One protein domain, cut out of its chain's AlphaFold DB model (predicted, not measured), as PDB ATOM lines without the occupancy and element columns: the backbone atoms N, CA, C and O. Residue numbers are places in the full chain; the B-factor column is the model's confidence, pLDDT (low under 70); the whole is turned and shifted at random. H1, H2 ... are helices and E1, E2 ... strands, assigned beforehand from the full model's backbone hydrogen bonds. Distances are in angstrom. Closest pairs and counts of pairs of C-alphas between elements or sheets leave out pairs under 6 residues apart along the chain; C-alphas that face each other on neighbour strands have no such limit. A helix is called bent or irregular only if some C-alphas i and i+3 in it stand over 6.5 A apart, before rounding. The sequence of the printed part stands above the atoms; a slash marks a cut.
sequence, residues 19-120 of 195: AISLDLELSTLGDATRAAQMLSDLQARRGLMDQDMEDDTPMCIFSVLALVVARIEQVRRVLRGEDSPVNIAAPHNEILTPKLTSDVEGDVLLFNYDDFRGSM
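Overview. This is residues 19 to 120 of the 195 residues of an uncharacterized protein of Archangium sp. Cb G35 (UniProt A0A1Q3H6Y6). A long helical hairpin, H1 and H2, has a small, loosely built head at the end away from its turn. The head holds a three-stranded sheet and the short helices H3 and H4, and residues 115 to 120 stick out beyond it. The 102 printed residues include five named helices and three named strands, in the order E1 H1 H2 H3 E2 H4 E3 H5; the sheet runs E2 E1 E3, antiparallel, and the class is mostly helix. The whole is loose, with a radius of gyration of the C-alphas of 18.0 A, and a rod spanning 59 by 28 by 18 A.

Along the chain. E1, residues 19 to 21, begins at C-alpha 19 (159.146, 180.754, 249.178). H1, residues 22 to 44, is 32.7 A long, and H2, residues 51 to 80, 44.6 A. H3 is residues 85 to 88, E2 94 to 96, H4 101 to 104, E3 109 to 111, and H5 113 to 116, ending at C-alpha 116 (155.569, 170.028, 246.429).

Arrangement. H1 and H2 touch through residues 54 to 68 of H2, closest at the C-alphas of Ala 36 and Ile 61, 5.1 A, at a shallow tilt of 23 degrees, opposite ways. H2 is irregular, only just, with C-alphas 55 and 58 7.0 A apart, and has a kink of 32 degrees near residue 58. Residues 74 to 78 of H2 touch H3, closest at the C-alphas of Val 78 and Pro 85, 5.7 A. H1, with residues 22 to 25, and H3 only graze the sheet. Across the antiparallel neighbours E1 and E3, N 20 and O 110 are within hydrogen-bond range at 2.9 A; across the antiparallel neighbours E2 and E1, N 95 and O 19 are within hydrogen-bond range at 2.8 A. E2, H4 and E3 form a split strand-helix-strand unit, two strands of one sheet with a helix between them along the chain and with E1 between them in the sheet, and its crossover is right-handed. Each O i to N i+4 pair is within range in H1 and 24 of 26 in H2; H3, H4 and H5 are too short for one.

Size, cuts and confidence. The C-alphas of Gln 51 and Met 120, the farthest apart, are 59.1 A apart. The printed part has no cut and no long link. Residues 100 to 103 and 113 to 120 have pLDDT under 70.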
ATOM      1  N   ALA A  19     159.838 180.191 250.329       87.88
ATOM      2  CA  ALA A  19     159.146 180.754 249.178       87.88
ATOM      3  C   ALA A  19     160.005 181.875 248.590       87.88
ATOM      4  O   ALA A  19     160.755 182.537 249.301       87.88
ATOM      5  N   ILE A  20     159.897 182.090 247.283       91.31
ATOM      6  CA  ILE A  20     160.660 183.129 246.589       91.31
ATOM      7  C   ILE A  20     159.691 184.211 246.136       91.31
ATOM      8  O   ILE A  20     158.764 183.929 245.375       91.31
ATOM      9  N   SER A  21     159.920 185.438 246.593       93.06
ATOM     10  CA  SER A  21     159.176 186.624 246.177       93.06
ATOM     11  C   SER A  21     159.677 187.123 244.826       93.06
ATOM     12  O   SER A  21     160.846 187.494 244.671       93.06
ATOM     13  N   LEU A  22     158.791 187.149 243.828       94.25
ATOM     14  CA  LEU A  22     159.122 187.749 242.538       94.25
ATOM     15  C   LEU A  22     159.138 189.269 242.597       94.25
ATOM     16  O   LEU A  22     159.910 189.865 241.851       94.25
ATOM     17  N   ASP A  23     158.328 189.897 243.448       94.50
ATOM     18  CA  ASP A  23     158.355 191.351 243.582       94.50
ATOM     19  C   ASP A  23     159.713 191.831 244.114       94.50
ATOM     20  O   ASP A  23     160.328 192.719 243.523       94.50
ATOM     21  N   LEU A  24     160.262 191.160 245.135       94.75
ATOM     22  CA  LEU A  24     161.600 191.470 245.656       94.75
ATOM     23  C   LEU A  24     162.706 191.229 244.616       94.75
ATOM     24  O   LEU A  24     163.625 192.043 244.483       94.75
ATOM     25  N   GLU A  25     162.615 190.146 243.840       95.75
ATOM     26  CA  GLU A  25     163.556 189.880 242.743       95.75
ATOM     27  C   GLU A  25     163.494 190.981 241.669       95.75
ATOM     28  O   GLU A  25     164.529 191.514 241.263       95.75
ATOM     29  N   LEU A  26     162.292 191.361 241.232       96.00
ATOM     30  CA  LEU A  26     162.099 192.395 240.214       96.00
ATOM     31  C   LEU A  26     162.492 193.785 240.724       96.00
ATOM     32  O   LEU A  26     163.089 194.551 239.964       96.00
ATOM     33  N   SER A  27     162.222 194.098 241.993       96.94
ATOM     34  CA  SER A  27     162.682 195.330 242.640       96.94
ATOM     35  C   SER A  27     164.207 195.409 242.624       96.94
ATOM     36  O   SER A  27     164.763 196.419 242.202       96.94
ATOM     37  N   THR A  28     164.892 194.319 242.978       97.06
ATOM     38  CA  THR A  28     166.364 194.257 242.993       97.06
ATOM     39  C   THR A  28     166.960 194.455 241.595       97.06
ATOM     40  O   THR A  28     167.932 195.193 241.421       97.06
ATOM     41  N   LEU A  29     166.352 193.858 240.564       97.62
ATOM     42  CA  LEU A  29     166.738 194.098 239.168       97.62
ATOM     43  C   LEU A  29     166.474 195.551 238.738       97.62
ATOM     44  O   LEU A  29     167.284 196.152 238.024       97.62
ATOM     45  N   GLY A  30     165.362 196.134 239.192       97.94
ATOM     46  CA  GLY A  30     165.041 197.548 239.010       97.94
ATOM     47  C   GLY A  30     166.105 198.465 239.613       97.94
ATOM     48  O   GLY A  30     166.590 199.375 238.940       97.94
ATOM     49  N   ASP A  31     166.547 198.184 240.834       98.00
ATOM     50  CA  ASP A  31     167.585 198.965 241.508       98.00
ATOM     51  C   ASP A  31     168.943 198.845 240.806       98.00
ATOM     52  O   ASP A  31     169.616 199.854 240.583       98.00
ATOM     53  N   ALA A  32     169.320 197.643 240.360       97.81
ATOM     54  CA  ALA A  32     170.552 197.427 239.603       97.81
ATOM     55  C   ALA A  32     170.555 198.192 238.265       97.81
ATOM     56  O   ALA A  32     171.534 198.862 237.921       97.81
ATOM     57  N   THR A  33     169.448 198.150 237.515       98.06
ATOM     58  CA  THR A  33     169.324 198.914 236.258       98.06
ATOM     59  C   THR A  33     169.334 200.420 236.495       98.06
ATOM     60  O   THR A  33     169.965 201.160 235.735       98.06
ATOM     61  N   ARG A  34     168.707 200.885 237.579       98.06
ATOM     62  CA  ARG A  34     168.743 202.290 237.987       98.06
ATOM     63  C   ARG A  34     170.154 202.740 238.356       98.06
ATOM     64  O   ARG A  34     170.559 203.829 237.953       98.06
ATOM     65  N   ALA A  35     170.921 201.913 239.063       96.75
ATOM     66  CA  ALA A  35     172.317 202.203 239.381       96.75
ATOM     67  C   ALA A  35     173.170 202.329 238.107       96.75
ATOM     68  O   ALA A  35     173.908 203.303 237.957       96.75
ATOM     69  N   ALA A  36     173.006 201.414 237.146       97.56
ATOM     70  CA  ALA A  36     173.678 201.497 235.846       97.56
ATOM     71  C   ALA A  36     173.308 202.782 235.080       97.56
ATOM     72  O   ALA A  36     174.175 203.431 234.495       97.56
ATOM     73  N   GLN A  37     172.037 203.195 235.126       97.38
ATOM     74  CA  GLN A  37     171.592 204.461 234.544       97.38
ATOM     75  C   GLN A  37     172.252 205.671 235.222       97.38
ATOM     76  O   GLN A  37     172.688 206.592 234.533       97.38
ATOM     77  N   MET A  38     172.336 205.682 236.555       96.00
ATOM     78  CA  MET A  38     172.987 206.764 237.301       96.00
ATOM     79  C   MET A  38     174.478 206.863 236.964       96.00
ATOM     80  O   MET A  38     174.970 207.964 236.729       96.00
ATOM     81  N   LEU A  39     175.178 205.728 236.867       94.50
ATOM     82  CA  LEU A  39     176.573 205.685 236.421       94.50
ATOM     83  C   LEU A  39     176.729 206.222 234.995       94.50
ATOM     84  O   LEU A  39     177.637 207.003 234.728       94.50
ATOM     85  N   SER A  40     175.812 205.864 234.094       95.31
ATOM     86  CA  SER A  40     175.815 206.374 232.722       95.31
ATOM     87  C   SER A  40     175.610 207.893 232.659       95.31
ATOM     88  O   SER A  40     176.307 208.564 231.898       95.31
ATOM     89  N   ASP A  41     174.709 208.457 233.473       95.62
ATOM     90  CA  ASP A  41     174.494 209.912 233.543       95.62
ATOM     91  C   ASP A  41     175.715 210.638 234.133       95.62
ATOM     92  O   ASP A  41     176.124 211.678 233.613       95.62
ATOM     93  N   LEU A  42     176.347 210.072 235.169       93.69
ATOM     94  CA  LEU A  42     177.594 210.607 235.729       93.69
ATOM     95  C   LEU A  42     178.718 210.611 234.691       93.69
ATOM     96  O   LEU A  42     179.376 211.636 234.514       93.69
ATOM     97  N   GLN A  43     178.894 209.511 233.958       92.25
ATOM     98  CA  GLN A  43     179.898 209.413 232.901       92.25
ATOM     99  C   GLN A  43     179.638 210.429 231.778       92.25
ATOM    100  O   GLN A  43     180.547 211.145 231.361       92.25
ATOM    101  N   ALA A  44     178.387 210.557 231.321       92.44
ATOM    102  CA  ALA A  44     178.015 211.497 230.262       92.44
ATOM    103  C   ALA A  44     178.290 212.963 230.641       92.44
ATOM    104  O   ALA A  44     178.563 213.795 229.773       92.44
ATOM    105  N   ARG A  45     178.230 213.282 231.938       93.69
ATOM    106  CA  ARG A  45     178.480 214.625 232.475       93.69
ATOM    107  C   ARG A  45     179.931 214.869 232.880       93.69
ATOM    108  O   ARG A  45     180.211 215.976 233.335       93.69
ATOM    109  N   ARG A  46     180.827 213.882 232.738       84.75
ATOM    110  CA  ARG A  46     182.175 213.903 233.346       84.75
ATOM    111  C   ARG A  46     182.113 214.232 234.841       84.75
ATOM    112  O   ARG A  46     182.859 215.053 235.360       84.75
ATOM    113  N   GLY A  47     181.110 213.663 235.509       82.81
ATOM    114  CA  GLY A  47     180.841 213.860 236.931       82.81
ATOM    115  C   GLY A  47     181.581 212.870 237.830       82.81
ATOM    116  O   GLY A  47     181.260 212.791 239.015       82.81
ATOM    117  N   LEU A  48     182.505 212.084 237.274       85.44
ATOM    118  CA  LEU A  48     183.338 211.137 238.011       85.44
ATOM    119  C   LEU A  48     184.567 211.865 238.563       85.44
ATOM    120  O   LEU A  48     185.017 212.855 237.991       85.44
ATOM    121  N   MET A  49     185.060 211.420 239.720       83.12
ATOM    122  CA  MET A  49     186.064 212.180 240.470       83.12
ATOM    123  C   MET A  49     187.480 212.047 239.899       83.12
ATOM    124  O   MET A  49     188.233 213.013 239.980       83.12
ATOM    125  N   ASP A  50     187.798 210.905 239.280       89.88
ATOM    126  CA  ASP A  50     189.134 210.567 238.780       89.88
ATOM    127  C   ASP A  50     189.077 209.929 237.380       89.88
ATOM    128  O   ASP A  50     188.095 209.271 237.027       89.88
ATOM    129  N   GLN A  51     190.155 210.083 236.598       88.38
ATOM    130  CA  GLN A  51     190.251 209.567 235.222       88.38
ATOM    131  C   GLN A  51     190.160 208.036 235.161       88.38
ATOM    132  O   GLN A  51     189.479 207.503 234.292       88.38
ATOM    133  N   ASP A  52     190.772 207.337 236.120       90.19
ATOM    134  CA  ASP A  52     190.710 205.872 236.195       90.19
ATOM    135  C   ASP A  52     189.252 205.390 236.334       90.19
ATOM    136  O   ASP A  52     188.839 204.419 235.704       90.19
ATOM    137  N   MET A  53     188.422 206.123 237.091       89.38
ATOM    138  CA  MET A  53     186.992 205.823 237.180       89.38
ATOM    139  C   MET A  53     186.260 206.109 235.868       89.38
ATOM    140  O   MET A  53     185.348 205.357 235.521       89.38
ATOM    141  N   GLU A  54     186.605 207.176 235.141       89.69
ATOM    142  CA  GLU A  54     186.008 207.456 233.825       89.69
ATOM    143  C   GLU A  54     186.276 206.332 232.820       89.69
ATOM    144  O   GLU A  54     185.366 205.955 232.071       89.69
ATOM    145  N   ASP A  55     187.489 205.783 232.852       92.19
ATOM    146  CA  ASP A  55     187.938 204.725 231.952       92.19
ATOM    147  C   ASP A  55     187.280 203.371 232.288       92.19
ATOM    148  O   ASP A  55     186.859 202.645 231.381       92.19
ATOM    149  N   ASP A  56     187.086 203.065 233.578       93.19
ATOM    150  CA  ASP A  56     186.482 201.804 234.042       93.19
ATOM    151  C   ASP A  56     184.942 201.805 234.041       93.19
ATOM    152  O   ASP A  56     184.302 200.761 233.855       93.19
ATOM    153  N   THR A  57     184.308 202.971 234.209       94.25
ATOM    154  CA  THR A  57     182.842 203.100 234.298       94.25
ATOM    155  C   THR A  57     182.065 202.419 233.162       94.25
ATOM    156  O   THR A  57     181.086 201.726 233.471       94.25
ATOM    157  N   PRO A  58     182.441 202.524 231.868       95.00
ATOM    158  CA  PRO A  58     181.693 201.846 230.813       95.00
ATOM    159  C   PRO A  58     181.717 200.316 230.968       95.00
ATOM    160  O   PRO A  58     180.700 199.661 230.717       95.00
ATOM    161  N   MET A  59     182.824 199.744 231.454       96.19
ATOM    162  CA  MET A  59     182.910 198.312 231.751       96.19
ATOM    163  C   MET A  59     182.053 197.926 232.957       96.19
ATOM    164  O   MET A  59     181.377 196.892 232.919       96.19
ATOM    165  N   CYS A  60     182.008 198.758 234.000       95.56
ATOM    166  CA  CYS A  60     181.116 198.550 235.143       95.56
ATOM    167  C   CYS A  60     179.639 198.565 234.725       95.56
ATOM    168  O   CYS A  60     178.899 197.643 235.069       95.56
ATOM    169  N   ILE A  61     179.213 199.562 233.940       97.38
ATOM    170  CA  ILE A  61     177.837 199.666 233.427       97.38
ATOM    171  C   ILE A  61     177.480 198.417 232.619       97.38
ATOM    172  O   ILE A  61     176.440 197.801 232.862       97.38
ATOM    173  N   PHE A  62     178.350 198.015 231.687       97.81
ATOM    174  CA  PHE A  62     178.126 196.819 230.878       97.81
ATOM    175  C   PHE A  62     178.004 195.562 231.744       97.81
ATOM    176  O   PHE A  62     177.094 194.761 231.536       97.81
ATOM    177  N   SER A  63     178.872 195.414 232.744       97.81
ATOM    178  CA  SER A  63     178.870 194.260 233.648       97.81
ATOM    179  C   SER A  63     177.568 194.162 234.442       97.81
ATOM    180  O   SER A  63     176.968 193.090 234.505       97.81
ATOM    181  N   VAL A  64     177.074 195.281 234.987       97.75
ATOM    182  CA  VAL A  64     175.786 195.317 235.701       97.75
ATOM    183  C   VAL A  64     174.640 194.928 234.770       97.75
ATOM    184  O   VAL A  64     173.829 194.068 235.115       97.75
ATOM    185  N   LEU A  65     174.581 195.507 233.568       98.12
ATOM    186  CA  LEU A  65     173.522 195.196 232.605       98.12
ATOM    187  C   LEU A  65     173.578 193.737 232.133       98.12
ATOM    188  O   LEU A  65     172.531 193.103 232.002       98.12
ATOM    189  N   ALA A  66     174.772 193.180 231.926       98.19
ATOM    190  CA  ALA A  66     174.947 191.778 231.565       98.19
ATOM    191  C   ALA A  66     174.426 190.837 232.665       98.19
ATOM    192  O   ALA A  66     173.706 189.883 232.362       98.19
ATOM    193  N   LEU A  67     174.719 191.136 233.937       97.19
ATOM    194  CA  LEU A  67     174.199 190.377 235.078       97.19
ATOM    195  C   LEU A  67     172.671 190.468 235.174       97.19
ATOM    196  O   LEU A  67     172.014 189.444 235.353       97.19
ATOM    197  N   VAL A  68     172.100 191.661 234.989       98.06
ATOM    198  CA  VAL A  68     170.642 191.858 234.962       98.06
ATOM    199  C   VAL A  68     169.999 191.019 233.857       98.06
ATOM    200  O   VAL A  68     169.016 190.324 234.109       98.06
ATOM    201  N   VAL A  69     170.548 191.044 232.640       98.25
ATOM    202  CA  VAL A  69     170.011 190.264 231.512       98.25
ATOM    203  C   VAL A  69     170.071 188.768 231.808       98.25
ATOM    204  O   VAL A  69     169.053 188.086 231.677       98.25
ATOM    205  N   ALA A  70     171.221 188.268 232.268       97.44
ATOM    206  CA  ALA A  70     171.381 186.864 232.633       97.44
ATOM    207  C   ALA A  70     170.379 186.445 233.720       97.44
ATOM    208  O   ALA A  70     169.768 185.375 233.640       97.44
ATOM    209  N   ARG A  71     170.149 187.314 234.706       97.00
ATOM    210  CA  ARG A  71     169.206 187.053 235.791       97.00
ATOM    211  C   ARG A  71     167.750 187.057 235.321       97.00
ATOM    212  O   ARG A  71     166.996 186.155 235.681       97.00
ATOM    213  N   ILE A  72     167.362 187.984 234.444       97.75
ATOM    214  CA  ILE A  72     166.038 187.982 233.800       97.75
ATOM    215  C   ILE A  72     165.823 186.685 233.011       97.75
ATOM    216  O   ILE A  72     164.729 186.120 233.042       97.75
ATOM    217  N   GLU A  73     166.838 186.189 232.304       97.56
ATOM    218  CA  GLU A  73     166.733 184.915 231.591       97.56
ATOM    219  C   GLU A  73     166.492 183.735 232.534       97.56
ATOM    220  O   GLU A  73     165.623 182.911 232.238       97.56
ATOM    221  N   GLN A  74     167.184 183.674 233.676       95.81
ATOM    222  CA  GLN A  74     166.935 182.657 234.707       95.81
ATOM    223  C   GLN A  74     165.485 182.720 235.205       95.81
ATOM    224  O   GLN A  74     164.775 181.714 235.161       95.81
ATOM    225  N   VAL A  75     164.999 183.914 235.565       95.56
ATOM    226  CA  VAL A  75     163.605 184.114 235.999       95.56
ATOM    227  C   VAL A  75     162.623 183.657 234.915       95.56
ATOM    228  O   VAL A  75     161.657 182.952 235.205       95.56
ATOM    229  N   ARG A  76     162.872 183.982 233.642       96.12
ATOM    230  CA  ARG A  76     162.009 183.549 232.529       96.12
ATOM    231  C   ARG A  76     161.961 182.032 232.378       96.12
ATOM    232  O   ARG A  76     160.878 181.512 232.107       96.12
ATOM    233  N   ARG A  77     163.087 181.331 232.535       95.06
ATOM    234  CA  ARG A  77     163.127 179.858 232.483       95.06
ATOM    235  C   ARG A  77     162.319 179.252 233.628       95.06
ATOM    236  O   ARG A  77     161.484 178.384 233.378       95.06
ATOM    237  N   VAL A  78     162.467 179.781 234.843       93.38
ATOM    238  CA  VAL A  78     161.673 179.358 236.010       93.38
ATOM    239  C   VAL A  78     160.175 179.581 235.779       93.38
ATOM    240  O   VAL A  78     159.373 178.669 235.982       93.38
ATOM    241  N   LEU A  79     159.778 180.752 235.271       91.25
ATOM    242  CA  LEU A  79     158.374 181.069 234.971       91.25
ATOM    243  C   LEU A  79     157.774 180.198 233.857       91.25
ATOM    244  O   LEU A  79     156.569 179.948 233.849       91.25
ATOM    245  N   ARG A  80     158.599 179.721 232.919       91.94
ATOM    246  CA  ARG A  80     158.194 178.753 231.885       91.94
ATOM    247  C   ARG A  80     158.185 177.307 232.384       91.94
ATOM    248  O   ARG A  80     157.690 176.434 231.675       91.94
ATOM    249  N   GLY A  81     158.707 177.051 233.583       87.19
ATOM    250  CA  GLY A  81     158.897 175.706 234.123       87.19
ATOM    251  C   GLY A  81     160.027 174.927 233.445       87.19
ATOM    252  O   GLY A  81     160.032 173.701 233.516       87.19
ATOM    253  N   GLU A  82     160.947 175.625 232.773       92.31
ATOM    254  CA  GLU A  82     162.177 175.066 232.193       92.31
ATOM    255  C   GLU A  82     163.276 174.894 233.256       92.31
ATOM    256  O   GLU A  82     164.237 174.169 233.023       92.31
ATOM    257  N   ASP A  83     163.134 175.561 234.406       91.38
ATOM    258  CA  ASP A  83     164.108 175.567 235.496       91.38
ATOM    259  C   ASP A  83     163.418 175.576 236.878       91.38
ATOM    260  O   ASP A  83     162.239 175.935 236.987       91.38
ATOM    261  N   SER A  84     164.131 175.167 237.931       90.12
ATOM    262  CA  SER A  84     163.601 175.123 239.302       90.12
ATOM    263  C   SER A  84     163.677 176.496 239.984       90.12
ATOM    264  O   SER A  84     164.709 177.162 239.875       90.12
ATOM    265  N   PRO A  85     162.650 176.923 240.748       91.25
ATOM    266  CA  PRO A  85     162.703 178.158 241.528       91.25
ATOM    267  C   PRO A  85     163.903 178.243 242.474       91.25
ATOM    268  O   PRO A  85     164.443 179.326 242.657       91.25
ATOM    269  N   VAL A  86     164.387 177.116 243.004       90.50
ATOM    270  CA  VAL A  86     165.573 177.080 243.883       90.50
ATOM    271  C   VAL A  86     166.800 177.712 243.218       90.50
ATOM    272  O   VAL A  86     167.614 178.336 243.889       90.50
ATOM    273  N   ASN A  87     166.900 177.640 241.889       91.06
ATOM    274  CA  ASN A  87     168.033 178.190 241.144       91.06
ATOM    275  C   ASN A  87     168.024 179.723 241.071       91.06
ATOM    276  O   ASN A  87     169.035 180.330 240.715       91.06
ATOM    277  N   ILE A  88     166.906 180.359 241.426       93.25
ATOM    278  CA  ILE A  88     166.816 181.808 241.596       93.25
ATOM    279  C   ILE A  88     166.662 182.226 243.062       93.25
ATOM    280  O   ILE A  88     166.525 183.420 243.319       93.25
ATOM    281  N   ALA A  89     166.728 181.302 244.020       92.44
ATOM    282  CA  ALA A  89     166.729 181.659 245.434       92.44
ATOM    283  C   ALA A  89     167.978 182.489 245.770       92.44
ATOM    284  O   ALA A  89     169.096 182.163 245.358       92.44
ATOM    285  N   ALA A  90     167.777 183.591 246.480       92.19
ATOM    286  CA  ALA A  90     168.829 184.487 246.925       92.19
ATOM    287  C   ALA A  90     168.396 185.212 248.213       92.19
ATOM    288  O   ALA A  90     167.201 185.401 248.440       92.19
ATOM    289  N   PRO A  91     169.340 185.702 249.038       92.75
ATOM    290  CA  PRO A  91     169.007 186.303 250.331       92.75
ATOM    291  C   PRO A  91     168.025 187.483 250.268       92.75
ATOM    292  O   PRO A  91     167.350 187.767 251.251       92.75
ATOM    293  N   HIS A  92     167.958 188.197 249.139       92.69
ATOM    294  CA  HIS A  92     167.069 189.349 248.964       92.69
ATOM    295  C   HIS A  92     165.635 188.980 248.569       92.69
ATOM    296  O   HIS A  92     164.757 189.824 248.705       92.69
ATOM    297  N   ASN A  93     165.397 187.773 248.047       93.06
ATOM    298  CA  ASN A  93     164.090 187.351 247.531       93.06
ATOM    299  C   ASN A  93     163.519 186.116 248.243       93.06
ATOM    300  O   ASN A  93     162.369 185.747 248.005       93.06
ATOM    301  N   GLU A  94     164.306 185.477 249.102       91.44
ATOM    302  CA  GLU A  94     163.898 184.320 249.877       91.44
ATOM    303  C   GLU A  94     163.121 184.768 251.117       91.44
ATOM    304  O   GLU A  94     163.607 185.537 251.948       91.44
ATOM    305  N   ILE A  95     161.886 184.289 251.232       88.00
ATOM    306  CA  ILE A  95     160.994 184.579 252.347       88.00
ATOM    307  C   ILE A  95     160.484 183.278 252.964       88.00
ATOM    308  O   ILE A  95     160.425 182.223 252.327       88.00
ATOM    309  N   LEU A  96     160.060 183.361 254.222       85.12
ATOM    310  CA  LEU A  96     159.346 182.259 254.859       85.12
ATOM    311  C   LEU A  96     158.023 182.024 254.126       85.12
ATOM    312  O   LEU A  96     157.333 182.986 253.778       85.12
ATOM    313  N   THR A  97     157.654 180.756 253.908       80.94
ATOM    314  CA  THR A  97     156.341 180.446 253.324       80.94
ATOM    315  C   THR A  97     155.246 181.102 254.166       80.94
ATOM    316  O   THR A  97     155.137 180.816 255.365       80.94
ATOM    317  N   PRO A  98     154.417 181.972 253.564       78.00
ATOM    318  CA  PRO A  98     153.344 182.623 254.291       78.00
ATOM    319  C   PRO A  98     152.303 181.600 254.738       78.00
ATOM    320  O   PRO A  98     151.990 180.643 254.023       78.00
ATOM    321  N   LYS A  99     151.734 181.821 255.924       75.00
ATOM    322  CA  LYS A  99     150.677 180.957 256.468       75.00
ATOM    323  C   LYS A  99     149.313 181.323 255.888       75.00
ATOM    324  O   LYS A  99     148.477 180.437 255.714       75.00
ATOM    325  N   LEU A 100     149.091 182.602 255.575       68.56
ATOM    326  CA  LEU A 100     147.876 183.091 254.934       68.56
ATOM    327  C   LEU A 100     148.185 183.849 253.644       68.56
ATOM    328  O   LEU A 100     149.196 184.528 253.509       68.56
ATOM    329  N   THR A 101     147.248 183.804 252.698       64.25
ATOM    330  CA  THR A 101     147.340 184.558 251.437       64.25
ATOM    331  C   THR A 101     147.270 186.074 251.637       64.25
ATOM    332  O   THR A 101     147.668 186.815 250.748       64.25
ATOM    333  N   SER A 102     146.753 186.539 252.781       69.44
ATOM    334  CA  SER A 102     146.753 187.955 253.173       69.44
ATOM    335  C   SER A 102     148.138 188.472 253.542       69.44
ATOM    336  O   SER A 102     148.370 189.670 253.465       69.44
ATOM    337  N   ASP A 103     149.049 187.583 253.945       68.75
ATOM    338  CA  ASP A 103     150.376 187.978 254.425       68.75
ATOM    339  C   ASP A 103     151.249 188.515 253.280       68.75
ATOM    340  O   ASP A 103     152.264 189.157 253.529       68.75
ATOM    341  N   VAL A 104     150.854 188.252 252.026       71.25
ATOM    342  CA  VAL A 104     151.636 188.572 250.823       71.25
ATOM    343  C   VAL A 104     150.747 189.136 249.709       71.25
ATOM    344  O   VAL A 104     150.909 188.844 248.523       71.25
ATOM    345  N   GLU A 105     149.741 189.916 250.102       77.81
ATOM    346  CA  GLU A 105     148.781 190.516 249.179       77.81
ATOM    347  C   GLU A 105     149.491 191.361 248.105       77.81
ATOM    348  O   GLU A 105     150.135 192.364 248.401       77.81
ATOM    349  N   GLY A 106     149.358 190.947 246.842       81.62
ATOM    350  CA  GLY A 106     149.943 191.635 245.686       81.62
ATOM    351  C   GLY A 106     151.270 191.065 245.181       81.62
ATOM    352  O   GLY A 106     151.662 191.413 244.070       81.62
ATOM    353  N   ASP A 107     151.913 190.159 245.919       88.75
ATOM    354  CA  ASP A 107     153.151 189.506 245.482       88.75
ATOM    355  C   ASP A 107     152.871 188.174 244.765       88.75
ATOM    356  O   ASP A 107     151.871 187.487 245.004       88.75
ATOM    357  N   VAL A 108     153.791 187.787 243.885       89.50
ATOM    358  CA  VAL A 108     153.790 186.489 243.216       89.50
ATOM    359  C   VAL A 108     154.897 185.635 243.812       89.50
ATOM    360  O   VAL A 108     156.081 185.859 243.573       89.50
ATOM    361  N   LEU A 109     154.487 184.604 244.546       91.06
ATOM    362  CA  LEU A 109     155.410 183.670 245.173       91.06
ATOM    363  C   LEU A 109     155.668 182.447 244.306       91.06
ATOM    364  O   LEU A 109     154.743 181.821 243.779       91.06
ATOM    365  N   LEU A 110     156.939 182.073 244.219       89.38
ATOM    366  CA  LEU A 110     157.375 180.819 243.633       89.38
ATOM    367  C   LEU A 110     157.728 179.831 244.738       89.38
ATOM    368  O   LEU A 110     158.508 180.124 245.640       89.38
ATOM    369  N   PHE A 111     157.157 178.636 244.630       86.50
ATOM    370  CA  PHE A 111     157.415 177.523 245.533       86.50
ATOM    371  C   PHE A 111     158.218 176.459 244.802       86.50
ATOM    372  O   PHE A 111     157.959 176.191 243.624       86.50
ATOM    373  N   ASN A 112     159.157 175.821 245.499       78.31
ATOM    374  CA  ASN A 112     159.893 174.702 244.931       78.31
ATOM    375  C   ASN A 112     158.927 173.568 244.541       78.31
ATOM    376  O   ASN A 112     158.196 173.033 245.376       78.31
ATOM    377  N   TYR A 113     158.918 173.203 243.258       65.31
ATOM    378  CA  TYR A 113     158.014 172.185 242.724       65.31
ATOM    379  C   TYR A 113     158.407 170.761 243.139       65.31
ATOM    380  O   TYR A 113     157.538 169.881 243.154       65.31
ATOM    381  N   ASP A 114     159.679 170.534 243.475       62.75
ATOM    382  CA  ASP A 114     160.191 169.208 243.830       62.75
ATOM    383  C   ASP A 114     159.758 168.797 245.246       62.75
ATOM    384  O   ASP A 114     159.282 167.677 245.439       62.75
ATOM    385  N   ASP A 115     159.743 169.737 246.197       53.84
ATOM    386  CA  ASP A 115     159.205 169.515 247.552       53.84
ATOM    387  C   ASP A 115     157.670 169.430 247.569       53.84
ATOM    388  O   ASP A 115     157.052 168.839 248.462       53.84
ATOM    389  N   PHE A 116     157.024 170.004 246.551       49.38
ATOM    390  CA  PHE A 116     155.569 170.028 246.429       49.38
ATOM    391  C   PHE A 116     154.988 168.724 245.863       49.38
ATOM    392  O   PHE A 116     153.816 168.411 246.102       49.38
ATOM    393  N   ARG A 117     155.798 167.920 245.155       47.91
ATOM    394  CA  ARG A 117     155.376 166.638 244.556       47.91
ATOM    395  C   ARG A 117     155.046 165.543 245.576       47.91
ATOM    396  O   ARG A 117     154.345 164.602 245.216       47.91
ATOM    397  N   GLY A 118     155.503 165.669 246.824       43.16
ATOM    398  CA  GLY A 118     155.222 164.705 247.896       43.16
ATOM    399  C   GLY A 118     154.025 165.048 248.790       43.16
ATOM    400  O   GLY A 118     153.590 164.196 249.556       43.16
ATOM    401  N   SER A 119     153.488 166.273 248.726       40.72
ATOM    402  CA  SER A 119     152.598 166.773 249.789       40.72
ATOM    403  C   SER A 119     151.340 167.500 249.317       40.72
ATOM    404  O   SER A 119     150.484 167.776 250.152       40.72
ATOM    405  N   MET A 120     151.164 167.765 248.022       38.06
ATOM    406  CA  MET A 120     149.879 168.216 247.489       38.06
ATOM    407  C   MET A 120     149.625 167.579 246.128       38.06
ATOM    408  O   MET A 120     150.133 168.007 245.094       38.06
TER     409      MET A 120